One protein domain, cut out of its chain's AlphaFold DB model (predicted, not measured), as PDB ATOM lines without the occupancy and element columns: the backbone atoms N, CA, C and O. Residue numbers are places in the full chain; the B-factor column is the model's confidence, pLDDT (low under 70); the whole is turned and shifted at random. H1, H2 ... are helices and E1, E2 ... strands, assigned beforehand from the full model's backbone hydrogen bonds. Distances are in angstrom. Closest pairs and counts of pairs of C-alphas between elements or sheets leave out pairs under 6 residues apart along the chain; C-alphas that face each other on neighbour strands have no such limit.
ATOM      1  N   LEU A 299      58.571 139.995 171.258       94.25
ATOM      2  CA  LEU A 299      59.804 140.160 170.477       94.25
ATOM      3  C   LEU A 299      59.511 140.433 168.992       94.25
ATOM      4  O   LEU A 299      60.215 141.209 168.352       94.25
ATOM      5  N   ALA A 300      58.465 139.807 168.438       93.31
ATOM      6  CA  ALA A 300      58.114 139.930 167.027       93.31
ATOM      7  C   ALA A 300      57.610 141.341 166.692       93.31
ATOM      8  O   ALA A 300      58.143 141.966 165.775       93.31
ATOM      9  N   GLN A 301      56.658 141.868 167.470       92.25
ATOM     10  CA  GLN A 301      56.160 143.237 167.298       92.25
ATOM     11  C   GLN A 301      57.265 144.269 167.543       92.25
ATOM     12  O   GLN A 301      57.405 145.194 166.745       92.25
ATOM     13  N   ARG A 302      58.099 144.103 168.584       94.12
ATOM     14  CA  ARG A 302      59.199 145.046 168.854       94.12
ATOM     15  C   ARG A 302      60.239 145.047 167.726       94.12
ATOM     16  O   ARG A 302      60.667 146.122 167.313       94.12
ATOM     17  N   CYS A 303      60.593 143.886 167.173       95.25
ATOM     18  CA  CYS A 303      61.465 143.813 165.998       95.25
ATOM     19  C   CYS A 303      60.823 144.422 164.741       95.25
ATOM     20  O   CYS A 303      61.506 145.135 164.011       95.25
ATOM     21  N   GLN A 304      59.531 144.200 164.491       93.75
ATOM     22  CA  GLN A 304      58.841 144.781 163.333       93.75
ATOM     23  C   GLN A 304      58.656 146.306 163.460       93.75
ATOM     24  O   GLN A 304      58.749 147.017 162.463       93.75
ATOM     25  N   ALA A 305      58.458 146.827 164.673       90.62
ATOM     26  CA  ALA A 305      58.404 148.266 164.934       90.62
ATOM     27  C   ALA A 305      59.778 148.941 164.763       90.62
ATOM     28  O   ALA A 305      59.859 150.035 164.215       90.62
ATOM     29  N   LEU A 306      60.863 148.285 165.195       92.00
ATOM     30  CA  LEU A 306      62.222 148.834 165.120       92.00
ATOM     31  C   LEU A 306      62.902 148.671 163.752       92.00
ATOM     32  O   LEU A 306      63.758 149.481 163.418       92.00
ATOM     33  N   TRP A 307      62.570 147.633 162.979       92.62
ATOM     34  CA  TRP A 307      63.213 147.323 161.688       92.62
ATOM     35  C   TRP A 307      62.252 147.396 160.488       92.62
ATOM     36  O   TRP A 307      62.614 147.032 159.366       92.62
ATOM     37  N   GLY A 308      61.018 147.847 160.715       90.38
ATOM     38  CA  GLY A 308      59.979 147.962 159.697       90.38
ATOM     39  C   GLY A 308      59.483 146.616 159.138       90.38
ATOM     40  O   GLY A 308      59.706 145.547 159.722       90.38
ATOM     41  N   PRO A 309      58.785 146.644 157.986       90.12
ATOM     42  CA  PRO A 309      58.281 145.448 157.317       90.12
ATOM     43  C   PRO A 309      59.381 144.410 157.043       90.12
ATOM     44  O   PRO A 309      60.460 144.732 156.549       90.12
ATOM     45  N   GLY A 310      59.104 143.144 157.364       90.56
ATOM     46  CA  GLY A 310      60.080 142.051 157.265       90.56
ATOM     47  C   GLY A 310      61.098 141.992 158.411       90.56
ATOM     48  O   GLY A 310      61.966 141.118 158.394       90.56
ATOM     49  N   GLY A 311      61.013 142.887 159.400       93.81
ATOM     50  CA  GLY A 311      61.670 142.725 160.695       93.81
ATOM     51  C   GLY A 311      60.960 141.661 161.531       93.81
ATOM     52  O   GLY A 311      59.749 141.724 161.736       93.81
ATOM     53  N   HIS A 312      61.708 140.676 162.023       94.44
ATOM     54  CA  HIS A 312      61.184 139.562 162.815       94.44
ATOM     55  C   HIS A 312      62.036 139.326 164.064       94.44
ATOM     56  O   HIS A 312      63.223 139.655 164.084       94.44
ATOM     57  N   ALA A 313      61.456 138.696 165.090       93.81
ATOM     58  CA  ALA A 313      62.228 138.170 166.216       93.81
ATOM     59  C   ALA A 313      63.308 137.202 165.708       93.81
ATOM     60  O   ALA A 313      63.032 136.362 164.841       93.81
ATOM     61  N   ALA A 314      64.529 137.310 166.233       92.94
ATOM     62  CA  ALA A 314      65.554 136.311 165.970       92.94
ATOM     63  C   ALA A 314      65.213 134.983 166.667       92.94
ATOM     64  O   ALA A 314      64.387 134.919 167.579       92.94
ATOM     65  N   LYS A 315      65.866 133.901 166.239       90.75
ATOM     66  CA  LYS A 315      65.739 132.588 166.886       90.75
ATOM     67  C   LYS A 315      66.258 132.651 168.326       90.75
ATOM     68  O   LYS A 315      67.233 133.351 168.590       90.75
ATOM     69  N   GLU A 316      65.695 131.832 169.215       87.50
ATOM     70  CA  GLU A 316      66.148 131.666 170.613       87.50
ATOM     71  C   GLU A 316      67.669 131.453 170.718       87.50
ATOM     72  O   GLU A 316      68.316 131.969 171.623       87.50
ATOM     73  N   SER A 317      68.274 130.794 169.721       86.88
ATOM     74  CA  SER A 317      69.723 130.581 169.618       86.88
ATOM     75  C   SER A 317      70.580 131.855 169.604       86.88
ATOM     76  O   SER A 317      71.777 131.773 169.864       86.88
ATOM     77  N   CYS A 318      70.007 133.015 169.282       89.25
ATOM     78  CA  CYS A 318      70.692 134.305 169.350       89.25
ATOM     79  C   CYS A 318      70.820 134.812 170.798       89.25
ATOM     80  O   CYS A 318      71.835 135.394 171.169       89.25
ATOM     81  N   PHE A 319      69.846 134.504 171.656       88.12
ATOM     82  CA  PHE A 319      69.798 134.949 173.053       88.12
ATOM     83  C   PHE A 319      70.700 134.112 173.994       88.12
ATOM     84  O   PHE A 319      70.753 134.371 175.192       88.12
ATOM     85  N   PHE A 320      71.478 133.155 173.462       82.31
ATOM     86  CA  PHE A 320      72.661 132.583 174.138       82.31
ATOM     87  C   PHE A 320      73.891 133.518 174.112       82.31
ATOM     88  O   PHE A 320      74.916 133.217 174.729       82.31
ATOM     89  N   TYR A 321      73.819 134.627 173.368       77.69
ATOM     90  CA  TYR A 321      74.902 135.594 173.232       77.69
ATOM     91  C   TYR A 321      74.524 136.921 173.882       77.69
ATOM     92  O   TYR A 321      73.616 137.610 173.415       77.69
ATOM     93  N   ASP A 322      75.270 137.304 174.916       81.62
ATOM     94  CA  ASP A 322      75.246 138.671 175.432       81.62
ATOM     95  C   ASP A 322      76.089 139.577 174.519       81.62
ATOM     96  O   ASP A 322      77.208 139.219 174.133       81.62
ATOM     97  N   VAL A 323      75.538 140.732 174.138       84.25
ATOM     98  CA  VAL A 323      76.067 141.606 173.082       84.25
ATOM     99  C   VAL A 323      76.756 142.813 173.715       84.25
ATOM    100  O   VAL A 323      76.143 143.847 173.973       84.25
ATOM    101  N   SER A 324      78.063 142.703 173.952       82.00
ATOM    102  CA  SER A 324      78.828 143.820 174.520       82.00
ATOM    103  C   SER A 324      78.864 145.032 173.564       82.00
ATOM    104  O   SER A 324      78.909 144.827 172.345       82.00
ATOM    105  N   PRO A 325      78.934 146.287 174.068       81.00
ATOM    106  CA  PRO A 325      78.828 147.509 173.250       81.00
ATOM    107  C   PRO A 325      79.821 147.640 172.083       81.00
ATOM    108  O   PRO A 325      79.590 148.400 171.150       81.00
ATOM    109  N   ASN A 326      80.923 146.884 172.103       83.06
ATOM    110  CA  ASN A 326      81.909 146.824 171.020       83.06
ATOM    111  C   ASN A 326      81.555 145.779 169.936       83.06
ATOM    112  O   ASN A 326      82.457 145.275 169.266       83.06
ATOM    113  N   CYS A 327      80.279 145.393 169.815       87.25
ATOM    114  CA  CYS A 327      79.788 144.299 168.970       87.25
ATOM    115  C   CYS A 327      80.596 142.993 169.128       87.25
ATOM    116  O   CYS A 327      81.038 142.372 168.161       87.25
ATOM    117  N   ARG A 328      80.820 142.569 170.380       85.06
ATOM    118  CA  ARG A 328      81.394 141.246 170.689       85.06
ATOM    119  C   ARG A 328      80.413 140.440 171.521       85.06
ATOM    120  O   ARG A 328      79.974 140.915 172.566       85.06
ATOM    121  N   SER A 329      80.134 139.219 171.086       79.88
ATOM    122  CA  SER A 329      79.353 138.244 171.844       79.88
ATOM    123  C   SER A 329      80.154 137.656 173.006       79.88
ATOM    124  O   SER A 329      81.293 137.222 172.794       79.88
ATOM    125  N   SER A 330      79.544 137.519 174.182       77.75
ATOM    126  CA  SER A 330      79.982 136.553 175.197       77.75
ATOM    127  C   SER A 330      78.987 135.391 175.286       77.75
ATOM    128  O   SER A 330      77.779 135.596 175.185       77.75
ATOM    129  N   TRP A 331      79.489 134.159 175.434       70.25
ATOM    130  CA  TRP A 331      78.645 133.001 175.746       70.25
ATOM    131  C   TRP A 331      78.235 133.092 177.215       70.25
ATOM    132  O   TRP A 331      79.041 132.813 178.103       70.25
ATOM    133  N   ASN A 332      76.983 133.463 177.454       65.75
ATOM    134  CA  ASN A 332      76.361 133.432 178.771       65.75
ATOM    135  C   ASN A 332      75.028 132.675 178.689       65.75
ATOM    136  O   ASN A 332      74.570 132.292 177.612       65.75
ATOM    137  N   ARG A 333      74.446 132.342 179.844       59.59
ATOM    138  CA  ARG A 333      73.213 131.543 179.902       59.59
ATOM    139  C   ARG A 333      72.082 132.268 179.164       59.59
ATOM    140  O   ARG A 333      71.955 133.473 179.328       59.59
ATOM    141  N   ALA A 334      71.253 131.522 178.426       61.22
ATOM    142  CA  ALA A 334      70.056 132.079 177.804       61.22
ATOM    143  C   ALA A 334      69.179 132.781 178.838       61.22
ATOM    144  O   ALA A 334      68.603 132.136 179.718       61.22
ATOM    145  N   ASP A 335      69.058 134.087 178.659       76.44
ATOM    146  CA  ASP A 335      67.964 134.882 179.169       76.44
ATOM    147  C   ASP A 335      67.389 135.665 177.983       76.44
ATOM    148  O   ASP A 335      68.092 136.424 177.312       76.44
ATOM    149  N   MET A 336      66.109 135.437 177.684       87.06
ATOM    150  CA  MET A 336      65.417 136.080 176.563       87.06
ATOM    151  C   MET A 336      65.059 137.550 176.864       87.06
ATOM    152  O   MET A 336      64.326 138.146 176.081       87.06
ATOM    153  N   CYS A 337      65.530 138.121 177.981       90.31
ATOM    154  CA  CYS A 337      65.180 139.462 178.460       90.31
ATOM    155  C   CYS A 337      66.284 140.524 178.342       90.31
ATOM    156  O   CYS A 337      66.023 141.686 178.646       90.31
ATOM    157  N   GLY A 338      67.489 140.148 177.901       89.00
ATOM    158  CA  GLY A 338      68.628 141.057 177.719       89.00
ATOM    159  C   GLY A 338      68.520 141.967 176.488       89.00
ATOM    160  O   GLY A 338      67.522 142.649 176.253       89.00
ATOM    161  N   THR A 339      69.572 141.976 175.667       90.94
ATOM    162  CA  THR A 339      69.567 142.685 174.376       90.94
ATOM    163  C   THR A 339      68.559 142.053 173.413       90.94
ATOM    164  O   THR A 339      68.612 140.846 173.155       90.94
ATOM    165  N   LEU A 340      67.685 142.870 172.820       93.38
ATOM    166  CA  LEU A 340      66.768 142.441 171.770       93.38
ATOM    167  C   LEU A 340      67.545 142.084 170.500       93.38
ATOM    168  O   LEU A 340      68.290 142.898 169.952       93.38
ATOM    169  N   GLN A 341      67.312 140.872 170.000       92.88
ATOM    170  CA  GLN A 341      67.913 140.384 168.765       92.88
ATOM    171  C   GLN A 341      66.825 140.065 167.733       92.88
ATOM    172  O   GLN A 341      65.856 139.352 168.004       92.88
ATOM    173  N   CYS A 342      67.004 140.615 166.535       94.94
ATOM    174  CA  CYS A 342      66.075 140.550 165.414       94.94
ATOM    175  C   CYS A 342      66.744 139.930 164.179       94.94
ATOM    176  O   CYS A 342      67.969 139.836 164.097       94.94
ATOM    177  N   GLN A 343      65.937 139.525 163.202       94.25
ATOM    178  CA  GLN A 343      66.373 139.032 161.893       94.25
ATOM    179  C   GLN A 343      65.511 139.667 160.791       94.25
ATOM    180  O   GLN A 343      64.353 140.013 161.031       94.25
ATOM    181  N   GLY A 344      66.059 139.812 159.582       91.31
ATOM    182  CA  GLY A 344      65.395 140.559 158.506       91.31
ATOM    183  C   GLY A 344      65.281 142.061 158.804       91.31
ATOM    184  O   GLY A 344      66.007 142.579 159.657       91.31
ATOM    185  N   GLY A 345      64.387 142.741 158.085       91.25
ATOM    186  CA  GLY A 345      64.072 144.164 158.240       91.25
ATOM    187  C   GLY A 345      65.152 145.146 157.762       91.25
ATOM    188  O   GLY A 345      66.336 144.815 157.618       91.25
ATOM    189  N   GLN A 346      64.729 146.385 157.517       91.25
ATOM    190  CA  GLN A 346      65.590 147.478 157.069       91.25
ATOM    191  C   GLN A 346      66.215 148.191 158.276       91.25
ATOM    192  O   GLN A 346      65.545 148.429 159.277       91.25
ATOM    193  N   LEU A 347      67.504 148.540 158.197       89.50
ATOM    194  CA  LEU A 347      68.163 149.327 159.246       89.50
ATOM    195  C   LEU A 347      67.601 150.767 159.245       89.50
ATOM    196  O   LEU A 347      67.650 151.403 158.187       89.50
ATOM    197  N   PRO A 348      67.106 151.300 160.380       87.38
ATOM    198  CA  PRO A 348      66.648 152.686 160.462       87.38
ATOM    199  C   PRO A 348      67.765 153.696 160.195       87.38
ATOM    200  O   PRO A 348      68.904 153.514 160.628       87.38
ATOM    201  N   ALA A 349      67.422 154.799 159.529       85.25
ATOM    202  CA  ALA A 349      68.349 155.901 159.299       85.25
ATOM    203  C   ALA A 349      68.881 156.471 160.630       85.25
ATOM    204  O   ALA A 349      68.143 156.604 161.605       85.25
ATOM    205  N   GLY A 350      70.177 156.786 160.680       84.19
ATOM    206  CA  GLY A 350      70.841 157.339 161.869       84.19
ATOM    207  C   GLY A 350      71.115 156.347 163.012       84.19
ATOM    208  O   GLY A 350      71.862 156.690 163.925       84.19
ATOM    209  N   ARG A 351      70.585 155.116 162.975       88.00
ATOM    210  CA  ARG A 351      70.919 154.048 163.937       88.00
ATOM    211  C   ARG A 351      71.972 153.093 163.362       88.00
ATOM    212  O   ARG A 351      72.125 152.958 162.150       88.00
ATOM    213  N   SER A 352      72.688 152.401 164.245       90.12
ATOM    214  CA  SER A 352      73.667 151.366 163.890       90.12
ATOM    215  C   SER A 352      73.229 149.996 164.417       90.12
ATOM    216  O   SER A 352      72.312 149.902 165.234       90.12
ATOM    217  N   SER A 353      73.865 148.916 163.962       92.19
ATOM    218  CA  SER A 353      73.539 147.568 164.435       92.19
ATOM    219  C   SER A 353      74.753 146.662 164.547       92.19
ATOM    220  O   SER A 353      75.603 146.657 163.657       92.19
ATOM    221  N   CYS A 354      74.770 145.829 165.583       90.69
ATOM    222  CA  CYS A 354      75.659 144.679 165.663       90.69
ATOM    223  C   CYS A 354      75.001 143.465 164.995       90.69
ATOM    224  O   CYS A 354      73.836 143.182 165.264       90.69
ATOM    225  N   THR A 355      75.747 142.732 164.167       90.44
ATOM    226  CA  THR A 355      75.302 141.457 163.584       90.44
ATOM    227  C   THR A 355      76.222 140.345 164.068       90.44
ATOM    228  O   THR A 355      77.416 140.354 163.773       90.44
ATOM    229  N   LEU A 356      75.666 139.374 164.791       84.19
ATOM    230  CA  LEU A 356      76.352 138.157 165.212       84.19
ATOM    231  C   LEU A 356      75.919 136.995 164.308       84.19
ATOM    232  O   LEU A 356      74.723 136.771 164.101       84.19
ATOM    233  N   ASN A 357      76.893 136.241 163.788       75.88
ATOM    234  CA  ASN A 357      76.680 135.041 162.963       75.88
ATOM    235  C   ASN A 357      75.672 135.254 161.807       75.88
ATOM    236  O   ASN A 357      74.802 134.413 161.582       75.88
ATOM    237  N   ASP A 358      75.749 136.413 161.141       77.12
ATOM    238  CA  ASP A 358      74.953 136.868 159.981       77.12
ATOM    239  C   ASP A 358      73.414 136.901 160.125       77.12
ATOM    240  O   ASP A 358      72.720 137.395 159.237       77.12
ATOM    241  N   ILE A 359      72.861 136.432 161.248       84.25
ATOM    242  CA  ILE A 359      71.413 136.278 161.473       84.25
ATOM    243  C   ILE A 359      70.938 137.079 162.693       84.25
ATOM    244  O   ILE A 359      69.838 137.628 162.674       84.25
ATOM    245  N   CYS A 360      71.746 137.154 163.751       89.81
ATOM    246  CA  CYS A 360      71.360 137.745 165.028       89.81
ATOM    247  C   CYS A 360      71.712 139.243 165.051       89.81
ATOM    248  O   CYS A 360      72.874 139.602 165.252       89.81
ATOM    249  N   ARG A 361      70.735 140.128 164.812       92.75
ATOM    250  CA  ARG A 361      70.954 141.582 164.690       92.75
ATOM    251  C   ARG A 361      70.454 142.330 165.926       92.75
ATOM    252  O   ARG A 361      69.254 142.335 166.190       92.75
ATOM    253  N   ALA A 362      71.350 143.005 166.640       93.19
ATOM    254  CA  ALA A 362      71.020 143.927 167.727       93.19
ATOM    255  C   ALA A 362      71.096 145.381 167.229       93.19
ATOM    256  O   ALA A 362      72.100 145.785 166.639       93.19
ATOM    257  N   LEU A 363      70.046 146.171 167.458       93.81
ATOM    258  CA  LEU A 363      69.963 147.582 167.052       93.81
ATOM    259  C   LEU A 363      70.477 148.486 168.181       93.81
ATOM    260  O   LEU A 363      70.122 148.252 169.335       93.81
ATOM    261  N   THR A 364      71.282 149.515 167.897       92.69
ATOM    262  CA  THR A 364      71.666 150.493 168.935       92.69
ATOM    263  C   THR A 364      70.500 151.401 169.294       92.69
ATOM    264  O   THR A 364      69.749 151.818 168.408       92.69
ATOM    265  N   THR A 365      70.391 151.767 170.572       90.25
ATOM    266  CA  THR A 365      69.492 152.831 171.035       90.25
ATOM    267  C   THR A 365      69.864 154.174 170.404       90.25
ATOM    268  O   THR A 365      70.967 154.359 169.884       90.25
ATOM    269  N   GLU A 366      68.961 155.150 170.469       81.19
ATOM    270  CA  GLU A 366      69.174 156.486 169.887       81.19
ATOM    271  C   GLU A 366      70.290 157.311 170.541       81.19
ATOM    272  O   GLU A 366      70.771 158.265 169.938       81.19
ATOM    273  N   GLY A 367      70.749 156.928 171.737       74.75
ATOM    274  CA  GLY A 367      71.952 157.494 172.351       74.75
ATOM    275  C   GLY A 367      73.259 156.811 171.927       74.75
ATOM    276  O   GLY A 367      74.313 157.183 172.438       74.75
ATOM    277  N   GLY A 368      73.211 155.768 171.088       76.94
ATOM    278  CA  GLY A 368      74.366 154.996 170.598       76.94
ATOM    279  C   GLY A 368      75.126 154.163 171.646       76.94
ATOM    280  O   GLY A 368      75.894 153.279 171.282       76.94
ATOM    281  N   ALA A 369      74.916 154.415 172.941       78.69
ATOM    282  CA  ALA A 369      75.700 153.848 174.041       78.69
ATOM    283  C   ALA A 369      75.314 152.411 174.451       78.69
ATOM    284  O   ALA A 369      76.033 151.790 175.234       78.69
ATOM    285  N   ALA A 370      74.183 151.893 173.966       88.62
ATOM    286  CA  ALA A 370      73.659 150.569 174.295       88.62
ATOM    287  C   ALA A 370      72.848 149.991 173.122       88.62
ATOM    288  O   ALA A 370      72.522 150.707 172.171       88.62
ATOM    289  N   TYR A 371      72.483 148.712 173.210       91.31
ATOM    290  CA  TYR A 371      71.508 148.091 172.312       91.31
ATOM    291  C   TYR A 371      70.083 148.209 172.865       91.31
ATOM    292  O   TYR A 371      69.884 148.391 174.065       91.31
ATOM    293  N   GLU A 372      69.097 148.135 171.976       93.38
ATOM    294  CA  GLU A 372      67.681 148.050 172.335       93.38
ATOM    295  C   GLU A 372      67.443 146.834 173.252       93.38
ATOM    296  O   GLU A 372      67.815 145.717 172.877       93.38
ATOM    297  N   PRO A 373      66.853 147.013 174.445       92.75
ATOM    298  CA  PRO A 373      66.537 145.906 175.334       92.75
ATOM    299  C   PRO A 373      65.261 145.188 174.885       92.75
ATOM    300  O   PRO A 373      64.435 145.729 174.140       92.75
ATOM    301  N   VAL A 374      65.064 143.972 175.384       94.25
ATOM    302  CA  VAL A 374      63.750 143.329 175.347       94.25
ATOM    303  C   VAL A 374      62.805 144.071 176.311       94.25
ATOM    304  O   VAL A 374      63.207 144.352 177.440       94.25
ATOM    305  N   PRO A 375      61.567 144.424 175.902       94.44
ATOM    306  CA  PRO A 375      60.631 145.131 176.777       94.44
ATOM    307  C   PRO A 375      60.262 144.335 178.033       94.44
ATOM    308  O   PRO A 375      60.151 143.106 177.993       94.44
TER     309      PRO A 375
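Overview. This is residues 299 to 375 of the 561 residues of the protein "ADAM metallopeptidase domain 8" of Saimiri boliviensis boliviensis (UniProt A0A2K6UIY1). A small, loop-rich body has the hairpin E5 and E6 in its middle, with the strand pair E1 and E4 and the helix H1 toward one end and a second hairpin, E2 and E3, toward the other. H1 packs on E1, and E4 packs on E6. The printed part has 77 residues, with one named helix and six named strands in the order H1 E1 E2 E3 E4 E5 E6, in three antiparallel sheets of two strands. The class is mixed, helices and strands, with 31 residues in named elements, under half. The whole is compact, with a radius of gyration of the C-alphas of 11.1 A, and spans 30 by 23 by 23 A.

Along the chain. E5 is residues 353 to 356, 9.9 A long, and E6 is residues 360 to 363, 10.1 A, ending at C-alpha 363 (69.963, 147.582, 167.052). E4 is residues 342 to 344, 6.9 A, and E1 residues 311 to 313, 7.2 A. H1, residues 299 to 307, is 11.8 A long and begins at C-alpha 299 (59.804, 140.160, 170.477). E2 is residues 321 to 324, 9.2 A, and E3 residues 328 to 331, 10.1 A.

Arrangement. In the hairpin E5 and E6, N 356 and O 360 are 2.8 A apart. The closest C-alphas of E4 and E6, Cys 342 and Arg 361, are 5.0 A apart. E1 and E4 are antiparallel, with N 312 and O 343 2.9 A apart. The closest C-alphas of H1 and E1, Gln 304 and Gly 311, are 4.4 A apart. In H1 every O i to N i+4 pair is within hydrogen-bond range. In the hairpin E2 and E3, N 322 and O 330 are 3.0 A apart. The closest C-alphas of E3 and E5, Ser 329 and Leu 356, are 7.3 A apart. H1 and E3 are apart.

Size, cuts and confidence. The C-alphas farthest apart, Arg 333 and Ala 349, are 32.3 A apart. The printed part has no cut and no long link; residues 364 to 375 hold no named element. Mean pLDDT of the printed part is 87.1, and residues 332 to 334 are under 70.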